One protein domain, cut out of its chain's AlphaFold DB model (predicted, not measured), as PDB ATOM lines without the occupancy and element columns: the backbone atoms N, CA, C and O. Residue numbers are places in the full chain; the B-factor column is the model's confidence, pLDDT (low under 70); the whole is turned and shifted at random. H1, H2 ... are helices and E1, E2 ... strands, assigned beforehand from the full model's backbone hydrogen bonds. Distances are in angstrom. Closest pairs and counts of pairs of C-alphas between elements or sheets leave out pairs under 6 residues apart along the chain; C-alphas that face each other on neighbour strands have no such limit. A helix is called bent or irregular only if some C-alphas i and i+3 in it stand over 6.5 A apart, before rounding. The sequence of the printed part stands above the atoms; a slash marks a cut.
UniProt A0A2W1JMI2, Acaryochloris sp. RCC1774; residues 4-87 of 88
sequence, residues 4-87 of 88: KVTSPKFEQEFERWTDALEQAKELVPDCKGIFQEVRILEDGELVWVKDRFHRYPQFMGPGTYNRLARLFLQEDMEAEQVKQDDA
ATOM      1  N   LYS A   4     -31.484  40.356  44.464       98.38
ATOM      2  CA  LYS A   4     -30.117  40.471  44.943       98.38
ATOM      3  C   LYS A   4     -29.470  39.103  44.997       98.38
ATOM      4  O   LYS A   4     -29.876  38.255  45.790       98.38
ATOM      5  N   VAL A   5     -28.442  38.897  44.185       98.00
ATOM      6  CA  VAL A   5     -27.626  37.683  44.214       98.00
ATOM      7  C   VAL A   5     -26.498  37.895  45.211       98.00
ATOM      8  O   VAL A   5     -25.754  38.870  45.118       98.00
ATOM      9  N   THR A   6     -26.359  36.981  46.169       96.56
ATOM     10  CA  THR A   6     -25.286  37.030  47.166       96.56
ATOM     11  C   THR A   6     -24.545  35.703  47.243       96.56
ATOM     12  O   THR A   6     -25.136  34.622  47.195       96.56
ATOM     13  N   SER A   7     -23.227  35.794  47.362       94.25
ATOM     14  CA  SER A   7     -22.308  34.712  47.692       94.25
ATOM     15  C   SER A   7     -21.157  35.290  48.535       94.25
ATOM     16  O   SER A   7     -21.036  36.510  48.660       94.25
ATOM     17  N   PRO A   8     -20.260  34.469  49.105       90.81
ATOM     18  CA  PRO A   8     -19.174  34.962  49.958       90.81
ATOM     19  C   PRO A   8     -18.240  36.010  49.328       90.81
ATOM     20  O   PRO A   8     -17.517  36.685  50.056       90.81
ATOM     21  N   LYS A   9     -18.189  36.106  47.994       89.62
ATOM     22  CA  LYS A   9     -17.317  37.044  47.261       89.62
ATOM     23  C   LYS A   9     -18.059  37.853  46.199       89.62
ATOM     24  O   LYS A   9     -17.415  38.519  45.394       89.62
ATOM     25  N   PHE A  10     -19.382  37.751  46.160       93.62
ATOM     26  CA  PHE A  10     -20.194  38.370  45.128       93.62
ATOM     27  C   PHE A  10     -21.475  38.920  45.734       93.62
ATOM     28  O   PHE A  10     -22.156  38.235  46.495       93.62
ATOM     29  N   GLU A  11     -21.810  40.142  45.359       96.69
ATOM     30  CA  GLU A  11     -23.042  40.801  45.755       96.69
ATOM     31  C   GLU A  11     -23.438  41.761  44.638       96.69
ATOM     32  O   GLU A  11     -22.680  42.671  44.310       96.69
ATOM     33  N   GLN A  12     -24.600  41.529  44.031       98.00
ATOM     34  CA  GLN A  12     -25.107  42.374  42.953       98.00
ATOM     35  C   GLN A  12     -26.633  42.332  42.904       98.00
ATOM     36  O   GLN A  12     -27.254  41.312  43.214       98.00
ATOM     37  N   GLU A  13     -27.221  43.459  42.513       98.06
ATOM     38  CA  GLU A  13     -28.656  43.628  42.310       98.06
ATOM     39  C   GLU A  13     -29.013  43.576  40.821       98.06
ATOM     40  O   GLU A  13     -28.234  43.990  39.961       98.06
ATOM     41  N   PHE A  14     -30.200  43.051  40.536       97.44
ATOM     42  CA  PHE A  14     -30.758  42.822  39.213       97.44
ATOM     43  C   PHE A  14     -32.235  43.204  39.218       97.44
ATOM     44  O   PHE A  14     -32.948  42.978  40.198       97.44
ATOM     45  N   GLU A  15     -32.713  43.753  38.108       95.25
ATOM     46  CA  GLU A  15     -34.125  44.118  37.950       95.25
ATOM     47  C   GLU A  15     -34.985  42.928  37.500       95.25
ATOM     48  O   GLU A  15     -36.179  42.887  37.791       95.25
ATOM     49  N   ARG A  16     -34.370  41.945  36.829       95.31
ATOM     50  CA  ARG A  16     -35.038  40.775  36.244       95.31
ATOM     51  C   ARG A  16     -34.685  39.498  36.986       95.31
ATOM     52  O   ARG A  16     -33.537  39.291  37.396       95.31
ATOM     53  N   TRP A  17     -35.669  38.617  37.124       95.88
ATOM     54  CA  TRP A  17     -35.489  37.320  37.764       95.88
ATOM     55  C   TRP A  17     -34.544  36.426  36.954       95.88
ATOM     56  O   TRP A  17     -33.679  35.767  37.536       95.88
ATOM     57  N   THR A  18     -34.676  36.409  35.624       95.69
ATOM     58  CA  THR A  18     -33.827  35.618  34.723       95.69
ATOM     59  C   THR A  18     -32.354  35.952  34.883       95.69
ATOM     60  O   THR A  18     -31.539  35.037  34.994       95.69
ATOM     61  N   ASP A  19     -32.031  37.240  34.970       96.69
ATOM     62  CA  ASP A  19     -30.654  37.735  35.021       96.69
ATOM     63  C   ASP A  19     -30.019  37.384  36.377       96.69
ATOM     64  O   ASP A  19     -28.908  36.855  36.447       96.69
ATOM     65  N   ALA A  20     -30.772  37.566  37.471       97.56
ATOM     66  CA  ALA A  20     -30.350  37.130  38.801       97.56
ATOM     67  C   ALA A  20     -30.130  35.609  38.865       97.56
ATOM     68  O   ALA A  20     -29.161  35.131  39.463       97.56
ATOM     69  N   LEU A  21     -31.027  34.829  38.256       97.00
ATOM     70  CA  LEU A  21     -30.942  33.371  38.230       97.00
ATOM     71  C   LEU A  21     -29.759  32.877  37.388       97.00
ATOM     72  O   LEU A  21     -29.116  31.895  37.769       97.00
ATOM     73  N   GLU A  22     -29.479  33.517  36.254       96.88
ATOM     74  CA  GLU A  22     -28.317  33.224  35.415       96.88
ATOM     75  C   GLU A  22     -27.024  33.485  36.185       96.88
ATOM     76  O   GLU A  22     -26.237  32.554  36.380       96.88
ATOM     77  N   GLN A  23     -26.875  34.683  36.757       97.44
ATOM     78  CA  GLN A  23     -25.702  35.020  37.554       97.44
ATOM     79  C   GLN A  23     -25.515  34.054  38.728       97.44
ATOM     80  O   GLN A  23     -24.401  33.606  39.006       97.44
ATOM     81  N   ALA A  24     -26.597  33.697  39.425       96.00
ATOM     82  CA  ALA A  24     -26.529  32.749  40.527       96.00
ATOM     83  C   ALA A  24     -26.032  31.370  40.068       96.00
ATOM     84  O   ALA A  24     -25.208  30.765  40.754       96.00
ATOM     85  N   LYS A  25     -26.490  30.872  38.909       94.75
ATOM     86  CA  LYS A  25     -26.046  29.589  38.337       94.75
ATOM     87  C   LYS A  25     -24.562  29.599  37.980       94.75
ATOM     88  O   LYS A  25     -23.904  28.587  38.221       94.75
ATOM     89  N   GLU A  26     -24.032  30.709  37.475       95.00
ATOM     90  CA  GLU A  26     -22.596  30.865  37.198       95.00
ATOM     91  C   GLU A  26     -21.735  30.779  38.464       95.00
ATOM     92  O   GLU A  26     -20.611  30.287  38.411       95.00
ATOM     93  N   LEU A  27     -22.274  31.191  39.615       93.38
ATOM     94  CA  LEU A  27     -21.581  31.148  40.908       93.38
ATOM     95  C   LEU A  27     -21.657  29.775  41.598       93.38
ATOM     96  O   LEU A  27     -20.862  29.487  42.497       93.38
ATOM     97  N   VAL A  28     -22.598  28.903  41.208       91.44
ATOM     98  CA  VAL A  28     -22.767  27.568  41.818       91.44
ATOM     99  C   VAL A  28     -21.500  26.704  41.716       91.44
ATOM    100  O   VAL A  28     -21.138  26.098  42.729       91.44
ATOM    101  N   PRO A  29     -20.801  26.617  40.565       88.06
ATOM    102  CA  PRO A  29     -19.540  25.887  40.451       88.06
ATOM    103  C   PRO A  29     -18.472  26.323  41.456       88.06
ATOM    104  O   PRO A  29     -17.712  25.472  41.920       88.06
ATOM    105  N   ASP A  30     -18.435  27.600  41.831       83.31
ATOM    106  CA  ASP A  30     -17.447  28.143  42.769       83.31
ATOM    107  C   ASP A  30     -17.831  27.919  44.241       83.31
ATOM    108  O   ASP A  30     -16.988  28.023  45.138       83.31
ATOM    109  N   CYS A  31     -19.076  27.514  44.510       78.19
ATOM    110  CA  CYS A  31     -19.589  27.217  45.846       78.19
ATOM    111  C   CYS A  31     -19.340  25.754  46.250       78.19
ATOM    112  O   CYS A  31     -20.254  24.931  46.323       78.19
ATOM    113  N   LYS A  32     -18.074  25.419  46.535       72.69
ATOM    114  CA  LYS A  32     -17.648  24.065  46.972       72.69
ATOM    115  C   LYS A  32     -17.345  23.962  48.473       72.69
ATOM    116  O   LYS A  32     -17.221  22.856  49.013       72.69
ATOM    117  N   GLY A  33     -17.211  25.089  49.169       78.75
ATOM    118  CA  GLY A  33     -16.912  25.139  50.600       78.75
ATOM    119  C   GLY A  33     -18.088  24.722  51.493       78.75
ATOM    120  O   GLY A  33     -19.245  24.858  51.117       78.75
ATOM    121  N   ILE A  34     -17.777  24.223  52.696       71.50
ATOM    122  CA  ILE A  34     -18.743  23.743  53.716       71.50
ATOM    123  C   ILE A  34     -19.746  24.832  54.139       71.50
ATOM    124  O   ILE A  34     -20.871  24.507  54.489       71.50
ATOM    125  N   PHE A  35     -19.361  26.105  54.035       76.19
ATOM    126  CA  PHE A  35     -20.187  27.263  54.400       76.19
ATOM    127  C   PHE A  35     -20.402  28.226  53.227       76.19
ATOM    128  O   PHE A  35     -20.555  29.428  53.426       76.19
ATOM    129  N   GLN A  36     -20.318  27.723  51.993       87.69
ATOM    130  CA  GLN A  36     -20.552  28.533  50.802       87.69
ATOM    131  C   GLN A  36     -21.910  28.193  50.207       87.69
ATOM    132  O   GLN A  36     -22.213  27.031  49.937       87.69
ATOM    133  N   GLU A  37     -22.695  29.232  49.974       93.19
ATOM    134  CA  GLU A  37     -23.976  29.149  49.299       93.19
ATOM    135  C   GLU A  37     -24.181  30.381  48.424       93.19
ATOM    136  O   GLU A  37     -23.641  31.457  48.698       93.19
ATOM    137  N   VAL A  38     -24.960  30.193  47.368       96.31
ATOM    138  CA  VAL A  38     -25.478  31.263  46.523       96.31
ATOM    139  C   VAL A  38     -26.928  31.481  46.914       96.31
ATOM    140  O   VAL A  38     -27.706  30.526  46.963       96.31
ATOM    141  N   ARG A  39     -27.297  32.728  47.183       97.31
ATOM    142  CA  ARG A  39     -28.661  33.128  47.535       97.31
ATOM    143  C   ARG A  39     -29.171  34.145  46.536       97.31
ATOM    144  O   ARG A  39     -28.405  34.998  46.096       97.31
ATOM    145  N   ILE A  40     -30.468  34.104  46.271       98.25
ATOM    146  CA  ILE A  40     -31.185  35.208  45.641       98.25
ATOM    147  C   ILE A  40     -32.216  35.706  46.642       98.25
ATOM    148  O   ILE A  40     -33.033  34.923  47.142       98.25
ATOM    149  N   LEU A  41     -32.144  36.997  46.946       98.12
ATOM    150  CA  LEU A  41     -33.145  37.698  47.727       98.12
ATOM    151  C   LEU A  41     -34.037  38.508  46.793       98.12
ATOM    152  O   LEU A  41     -33.537  39.129  45.864       98.12
ATOM    153  N   GLU A  42     -35.330  38.524  47.055       96.94
ATOM    154  CA  GLU A  42     -36.303  39.385  46.396       96.94
ATOM    155  C   GLU A  42     -36.766  40.424  47.413       96.94
ATOM    156  O   GLU A  42     -37.304  40.059  48.455       96.94
ATOM    157  N   ASP A  43     -36.491  41.704  47.156       94.56
ATOM    158  CA  ASP A  43     -36.832  42.813  48.062       94.56
ATOM    159  C   ASP A  43     -36.393  42.568  49.534       94.56
ATOM    160  O   ASP A  43     -37.016  43.021  50.494       94.56
ATOM    161  N   GLY A  44     -35.279  41.842  49.715       94.06
ATOM    162  CA  GLY A  44     -34.700  41.486  51.017       94.06
ATOM    163  C   GLY A  44     -35.134  40.129  51.586       94.06
ATOM    164  O   GLY A  44     -34.551  39.678  52.574       94.06
ATOM    165  N   GLU A  45     -36.084  39.434  50.963       95.62
ATOM    166  CA  GLU A  45     -36.532  38.102  51.375       95.62
ATOM    167  C   GLU A  45     -35.792  37.007  50.606       95.62
ATOM    168  O   GLU A  45     -35.700  37.042  49.385       95.62
ATOM    169  N   LEU A  46     -35.261  35.996  51.299       97.06
ATOM    170  CA  LEU A  46     -34.626  34.859  50.632       97.06
ATOM    171  C   LEU A  46     -35.679  34.061  49.855       97.06
ATOM    172  O   LEU A  46     -36.578  33.496  50.473       97.06
ATOM    173  N   VAL A  47     -35.520  33.949  48.536       97.69
ATOM    174  CA  VAL A  47     -36.456  33.218  47.661       97.69
ATOM    175  C   VAL A  47     -35.828  32.003  46.987       97.69
ATOM    176  O   VAL A  47     -36.529  31.046  46.655       97.69
ATOM    177  N   TRP A  48     -34.504  32.002  46.832       97.81
ATOM    178  CA  TRP A  48     -33.758  30.918  46.202       97.81
ATOM    179  C   TRP A  48     -32.407  30.729  46.883       97.81
ATOM    180  O   TRP A  48     -31.720  31.704  47.194       97.81
ATOM    181  N   VAL A  49     -31.996  29.481  47.089       96.62
ATOM    182  CA  VAL A  49     -30.672  29.160  47.632       96.62
ATOM    183  C   VAL A  49     -30.101  27.892  47.010       96.62
ATOM    184  O   VAL A  49     -30.808  26.905  46.792       96.62
ATOM    185  N   LYS A  50     -28.793  27.893  46.763       94.88
ATOM    186  CA  LYS A  50     -28.022  26.703  46.414       94.88
ATOM    187  C   LYS A  50     -26.772  26.626  47.274       94.88
ATOM    188  O   LYS A  50     -25.898  27.483  47.201       94.88
ATOM    189  N   ASP A  51     -26.666  25.540  48.024       91.44
ATOM    190  CA  ASP A  51     -25.468  25.153  48.762       91.44
ATOM    191  C   ASP A  51     -24.872  23.863  48.173       91.44
ATOM    192  O   ASP A  51     -25.357  23.325  47.173       91.44
ATOM    193  N   ARG A  52     -23.814  23.335  48.786       88.25
ATOM    194  CA  ARG A  52     -23.215  22.051  48.386       88.25
ATOM    195  C   ARG A  52     -23.933  20.805  48.915       88.25
ATOM    196  O   ARG A  52     -23.649  19.710  48.435       88.25
ATOM    197  N   PHE A  53     -24.777  20.934  49.934       88.50
ATOM    198  CA  PHE A  53     -25.423  19.798  50.601       88.50
ATOM    199  C   PHE A  53     -26.647  19.315  49.826       88.50
ATOM    200  O   PHE A  53     -26.952  18.123  49.817       88.50
ATOM    201  N   HIS A  54     -27.306  20.225  49.119       90.19
ATOM    202  CA  HIS A  54     -28.488  19.942  48.332       90.19
ATOM    203  C   HIS A  54     -28.113  19.761  46.866       90.19
ATOM    204  O   HIS A  54     -27.446  20.599  46.259       90.19
ATOM    205  N   ARG A  55     -28.563  18.656  46.261       88.50
ATOM    206  CA  ARG A  55     -28.352  18.397  44.826       88.50
ATOM    207  C   ARG A  55     -28.994  19.486  43.963       88.50
ATOM    208  O   ARG A  55     -28.406  19.902  42.969       88.50
ATOM    209  N   TYR A  56     -30.170  19.948  44.368       90.88
ATOM    210  CA  TYR A  56     -30.960  20.942  43.655       90.88
ATOM    211  C   TYR A  56     -31.063  22.232  44.471       90.88
ATOM    212  O   TYR A  56     -30.947  22.176  45.698       90.88
ATOM    213  N   PRO A  57     -31.270  23.383  43.813       94.12
ATOM    214  CA  PRO A  57     -31.604  24.606  44.520       94.12
ATOM    215  C   PRO A  57     -32.920  24.473  45.281       94.12
ATOM    216  O   PRO A  57     -33.810  23.719  44.881       94.12
ATOM    217  N   GLN A  58     -33.042  25.237  46.354       96.06
ATOM    218  CA  GLN A  58     -34.245  25.313  47.166       96.06
ATOM    219  C   GLN A  58     -34.949  26.640  46.926       96.06
ATOM    220  O   GLN A  58     -34.304  27.680  46.794       96.06
ATOM    221  N   PHE A  59     -36.276  26.583  46.897       96.94
ATOM    222  CA  PHE A  59     -37.148  27.744  46.800       96.94
ATOM    223  C   PHE A  59     -37.795  27.966  48.160       96.94
ATOM    224  O   PHE A  59     -38.360  27.036  48.737       96.94
ATOM    225  N   MET A  60     -37.685  29.182  48.676       96.25
ATOM    226  CA  MET A  60     -38.032  29.497  50.057       96.25
ATOM    227  C   MET A  60     -39.388  30.197  50.116       96.25
ATOM    228  O   MET A  60     -39.614  31.183  49.421       96.25
ATOM    229  N   GLY A  61     -40.291  29.676  50.948       92.62
ATOM    230  CA  GLY A  61     -41.647  30.204  51.118       92.62
ATOM    231  C   GLY A  61     -42.724  29.494  50.278       92.62
ATOM    232  O   GLY A  61     -42.431  28.831  49.276       92.62
ATOM    233  N   PRO A  62     -43.999  29.577  50.702       91.31
ATOM    234  CA  PRO A  62     -45.109  28.928  50.014       91.31
ATOM    235  C   PRO A  62     -45.395  29.600  48.666       91.31
ATOM    236  O   PRO A  62     -45.643  30.798  48.588       91.31
ATOM    237  N   GLY A  63     -45.405  28.814  47.588       93.44
ATOM    238  CA  GLY A  63     -45.751  29.298  46.245       93.44
ATOM    239  C   GLY A  63     -44.627  30.030  45.499       93.44
ATOM    240  O   GLY A  63     -44.798  30.305  44.311       93.44
ATOM    241  N   THR A  64     -43.473  30.261  46.134       95.88
ATOM    242  CA  THR A  64     -42.314  30.959  45.552       95.88
ATOM    243  C   THR A  64     -41.856  30.338  44.238       95.88
ATOM    244  O   THR A  64     -41.715  31.042  43.244       95.88
ATOM    245  N   TYR A  65     -41.723  29.008  44.182       94.94
ATOM    246  CA  TYR A  65     -41.365  28.311  42.942       94.94
ATOM    247  C   TYR A  65     -42.335  28.627  41.794       94.94
ATOM    248  O   TYR A  65     -41.911  29.047  40.723       94.94
ATOM    249  N   ASN A  66     -43.643  28.469  42.026       96.44
ATOM    250  CA  ASN A  66     -44.659  28.691  40.995       96.44
ATOM    251  C   ASN A  66     -44.675  30.146  40.519       96.44
ATOM    252  O   ASN A  66     -44.871  30.405  39.333       96.44
ATOM    253  N   ARG A  67     -44.479  31.099  41.436       95.88
ATOM    254  CA  ARG A  67     -44.406  32.526  41.116       95.88
ATOM    255  C   ARG A  67     -43.176  32.844  40.266       95.88
ATOM    256  O   ARG A  67     -43.329  33.444  39.208       95.88
ATOM    257  N   LEU A  68     -41.994  32.400  40.685       95.81
ATOM    258  CA  LEU A  68     -40.744  32.641  39.959       95.81
ATOM    259  C   LEU A  68     -40.710  31.919  38.605       95.81
ATOM    260  O   LEU A  68     -40.175  32.448  37.640       95.81
ATOM    261  N   ALA A  69     -41.337  30.744  38.494       95.19
ATOM    262  CA  ALA A  69     -41.509  30.059  37.216       95.19
ATOM    263  C   ALA A  69     -42.400  30.856  36.245       95.19
ATOM    264  O   ALA A  69     -42.112  30.907  35.053       95.19
ATOM    265  N   ARG A  70     -43.462  31.506  36.743       95.25
ATOM    266  CA  ARG A  70     -44.294  32.402  35.923       95.25
ATOM    267  C   ARG A  70     -43.533  33.652  35.497       95.25
ATOM    268  O   ARG A  70     -43.642  34.019  34.336       95.25
ATOM    269  N   LEU A  71     -42.757  34.257  36.403       94.75
ATOM    270  CA  LEU A  71     -41.886  35.390  36.067       94.75
ATOM    271  C   LEU A  71     -40.893  35.016  34.970       94.75
ATOM    272  O   LEU A  71     -40.774  35.746  34.000       94.75
ATOM    273  N   PHE A  72     -40.249  33.853  35.088       94.00
ATOM    274  CA  PHE A  72     -39.320  33.364  34.072       94.00
ATOM    275  C   PHE A  72     -39.978  33.297  32.687       94.00
ATOM    276  O   PHE A  72     -39.434  33.828  31.729       94.00
ATOM    277  N   LEU A  73     -41.163  32.683  32.584       93.44
ATOM    278  CA  LEU A  73     -41.889  32.592  31.311       93.44
ATOM    279  C   LEU A  73     -42.310  33.968  30.784       93.44
ATOM    280  O   LEU A  73     -42.238  34.203  29.584       93.44
ATOM    281  N   GLN A  74     -42.748  34.867  31.666       92.25
ATOM    282  CA  GLN A  74     -43.140  36.218  31.278       92.25
ATOM    283  C   GLN A  74     -41.946  37.006  30.716       92.25
ATOM    284  O   GLN A  74     -42.046  37.568  29.631       92.25
ATOM    285  N   GLU A  75     -40.816  37.006  31.424       91.06
ATOM    286  CA  GLU A  75     -39.599  37.720  31.022       91.06
ATOM    287  C   GLU A  75     -38.992  37.159  29.725       91.06
ATOM    288  O   GLU A  75     -38.412  37.917  28.946       91.06
ATOM    289  N   ASP A  76     -39.126  35.851  29.485       87.38
ATOM    290  CA  ASP A  76     -38.676  35.190  28.253       87.38
ATOM    291  C   ASP A  76     -39.562  35.579  27.056       87.38
ATOM    292  O   ASP A  76     -39.057  35.968  26.003       87.38
ATOM    293  N   MET A  77     -40.888  35.604  27.239       85.19
ATOM    294  CA  MET A  77     -41.832  36.069  26.213       85.19
ATOM    295  C   MET A  77     -41.640  37.552  25.858       85.19
ATOM    296  O   MET A  77     -41.721  37.923  24.686       85.19
ATOM    297  N   GLU A  78     -41.374  38.408  26.849       80.25
ATOM    298  CA  GLU A  78     -41.054  39.825  26.627       80.25
ATOM    299  C   GLU A  78     -39.760  39.980  25.807       80.25
ATOM    300  O   GLU A  78     -39.699  40.794  24.884       80.25
ATOM    301  N   ALA A  79     -38.743  39.152  26.073       72.31
ATOM    302  CA  ALA A  79     -37.497  39.153  25.307       72.31
ATOM    303  C   ALA A  79     -37.682  38.691  23.848       72.31
ATOM    304  O   ALA A  79     -36.957  39.152  22.963       72.31
ATOM    305  N   GLU A  80     -38.633  37.794  23.577       72.12
ATOM    306  CA  GLU A  80     -38.981  37.377  22.213       72.12
ATOM    307  C   GLU A  80     -39.737  38.469  21.441       72.12
ATOM    308  O   GLU A  80     -39.438  38.692  20.267       72.12
ATOM    309  N   GLN A  81     -40.653  39.194  22.091       68.00
ATOM    310  CA  GLN A  81     -41.407  40.291  21.465       68.00
ATOM    311  C   GLN A  81     -40.514  41.469  21.058       68.00
ATOM    312  O   GLN A  81     -40.603  41.932  19.923       68.00
ATOM    313  N   VAL A  82     -39.580  41.885  21.919       65.81
ATOM    314  CA  VAL A  82     -38.639  42.978  21.601       65.81
ATOM    315  C   VAL A  82     -37.786  42.654  20.366       65.81
ATOM    316  O   VAL A  82     -37.557  43.520  19.526       65.81
ATOM    317  N   LYS A  83     -37.363  41.393  20.193       63.59
ATOM    318  CA  LYS A  83     -36.601  40.965  19.003       63.59
ATOM    319  C   LYS A  83     -37.421  40.996  17.713       63.59
ATOM    320  O   LYS A  83     -36.840  41.080  16.635       63.59
ATOM    321  N   GLN A  84     -38.740  40.860  17.810       59.94
ATOM    322  CA  GLN A  84     -39.638  40.830  16.659       59.94
ATOM    323  C   GLN A  84     -39.993  42.247  16.184       59.94
ATOM    324  O   GLN A  84     -40.092  42.480  14.976       59.94
ATOM    325  N   ASP A  85     -40.093  43.189  17.121       58.09
ATOM    326  CA  ASP A  85     -40.345  44.605  16.842       58.09
ATOM    327  C   ASP A  85     -39.100  45.330  16.294       58.09
ATOM    328  O   ASP A  85     -39.231  46.133  15.376       58.09
ATOM    329  N   ASP A  86     -37.887  44.993  16.755       57.84
ATOM    330  CA  ASP A  86     -36.625  45.537  16.201       57.84
ATOM    331  C   ASP A  86     -36.284  44.996  14.794       57.84
ATOM    332  O   ASP A  86     -35.400  45.522  14.110       57.84
ATOM    333  N   ALA A  87     -36.952  43.924  14.354       58.69
ATOM    334  CA  ALA A  87     -36.751  43.304  13.044       58.69
ATOM    335  C   ALA A  87     -37.775  43.752  11.976       58.69
ATOM    336  O   ALA A  87     -37.700  43.256  10.846       58.69
TER     337      ALA A  87
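What this domain is: This is residues 4 to 87 of the 88 residues of a protein of Acaryochloris sp. RCC1774 (UniProt A0A2W1JMI2). A twisted sheet of four strands has one helix, H1, packed lengthwise over one face, and a second, longer helix, H2, begins by the sheet, passes the first residues of H1 and runs out as an arm whose residues 77 to 85, with the two residues after them, stick out free. The printed part has 84 residues, with two named helices and four named strands in the order E1 E2 H1 E3 E4 H2; the sheet's order is E2 E1 E3 E4, antiparallel throughout, and the class is mixed, helices and strands. The whole is only just compact, close to loose, with a radius of gyration of the C-alphas of 14.2 A, and elongated, spanning 48 by 27 by 24 A.

Where its parts are: In the sheet, E2 is residues 10 to 14, 12.9 A long, and E1 is residues 4 to 7, 10.1 A, from C-alpha 4 at (-30.117, 40.471, 44.943). E3 is residues 37 to 42, 16.3 A, and E4 is residues 45 to 51, 17.2 A. H1 is residues 17 to 30, 20.9 A; it is only just irregular, with C-alphas 26 and 29 6.7 A apart. H2 is residues 64 to 85, 31.8 A, from C-alpha 64 at (-42.314, 30.959, 45.552) to C-alpha 85 at (-40.345, 44.605, 16.842).

How they stand to each other: E2 and E4 are the edge strands and are apart. E1 and E2 form a hairpin, with N 7 and O 10 2.8 A apart. E1 and E3 are antiparallel, with N 4 and O 41 2.8 A apart. E3 and E4 form a hairpin, with N 38 and O 50 2.9 A apart. H1 is on the sheet, in two layers, a helix on one face of a sheet, at a height over the sheet of 7.9 A. It lies over E1 and E3 and runs along the strands, at 1 degrees to E1 on the local plane; the closest C-alphas of H1 and E3 are those of Ala 24 and Val 38, 6.3 A. E2, H1 and E3 make a split strand-helix-strand unit, two strands running the same way with a helix between them in the chain and E1 between them in the sheet; its crossover is right-handed. H2 only grazes the sheet, with residues 64 to 68. With residues 68 to 75 alone, H2 touches residues 17 to 18 of H1; the closest C-alphas are those of Thr 18 and Phe 72, 6.0 A. Their lines stand at a steep tilt of 67 degrees, only just short of about perpendicular, opposite ways. Of the O i to N i+4 pairs, 8 of 10 in H1 and 17 of 18 in H2 are within hydrogen-bond range.

The domain as a whole: The C-alphas of Ile 34 and Ala 87, the two farthest apart, are 48.6 A apart. The printed part has no cut. The link from E4 to H2, residues 52 to 63, is long. Mean pLDDT of the printed part is 89.7; residues 81 to 87 are under 70.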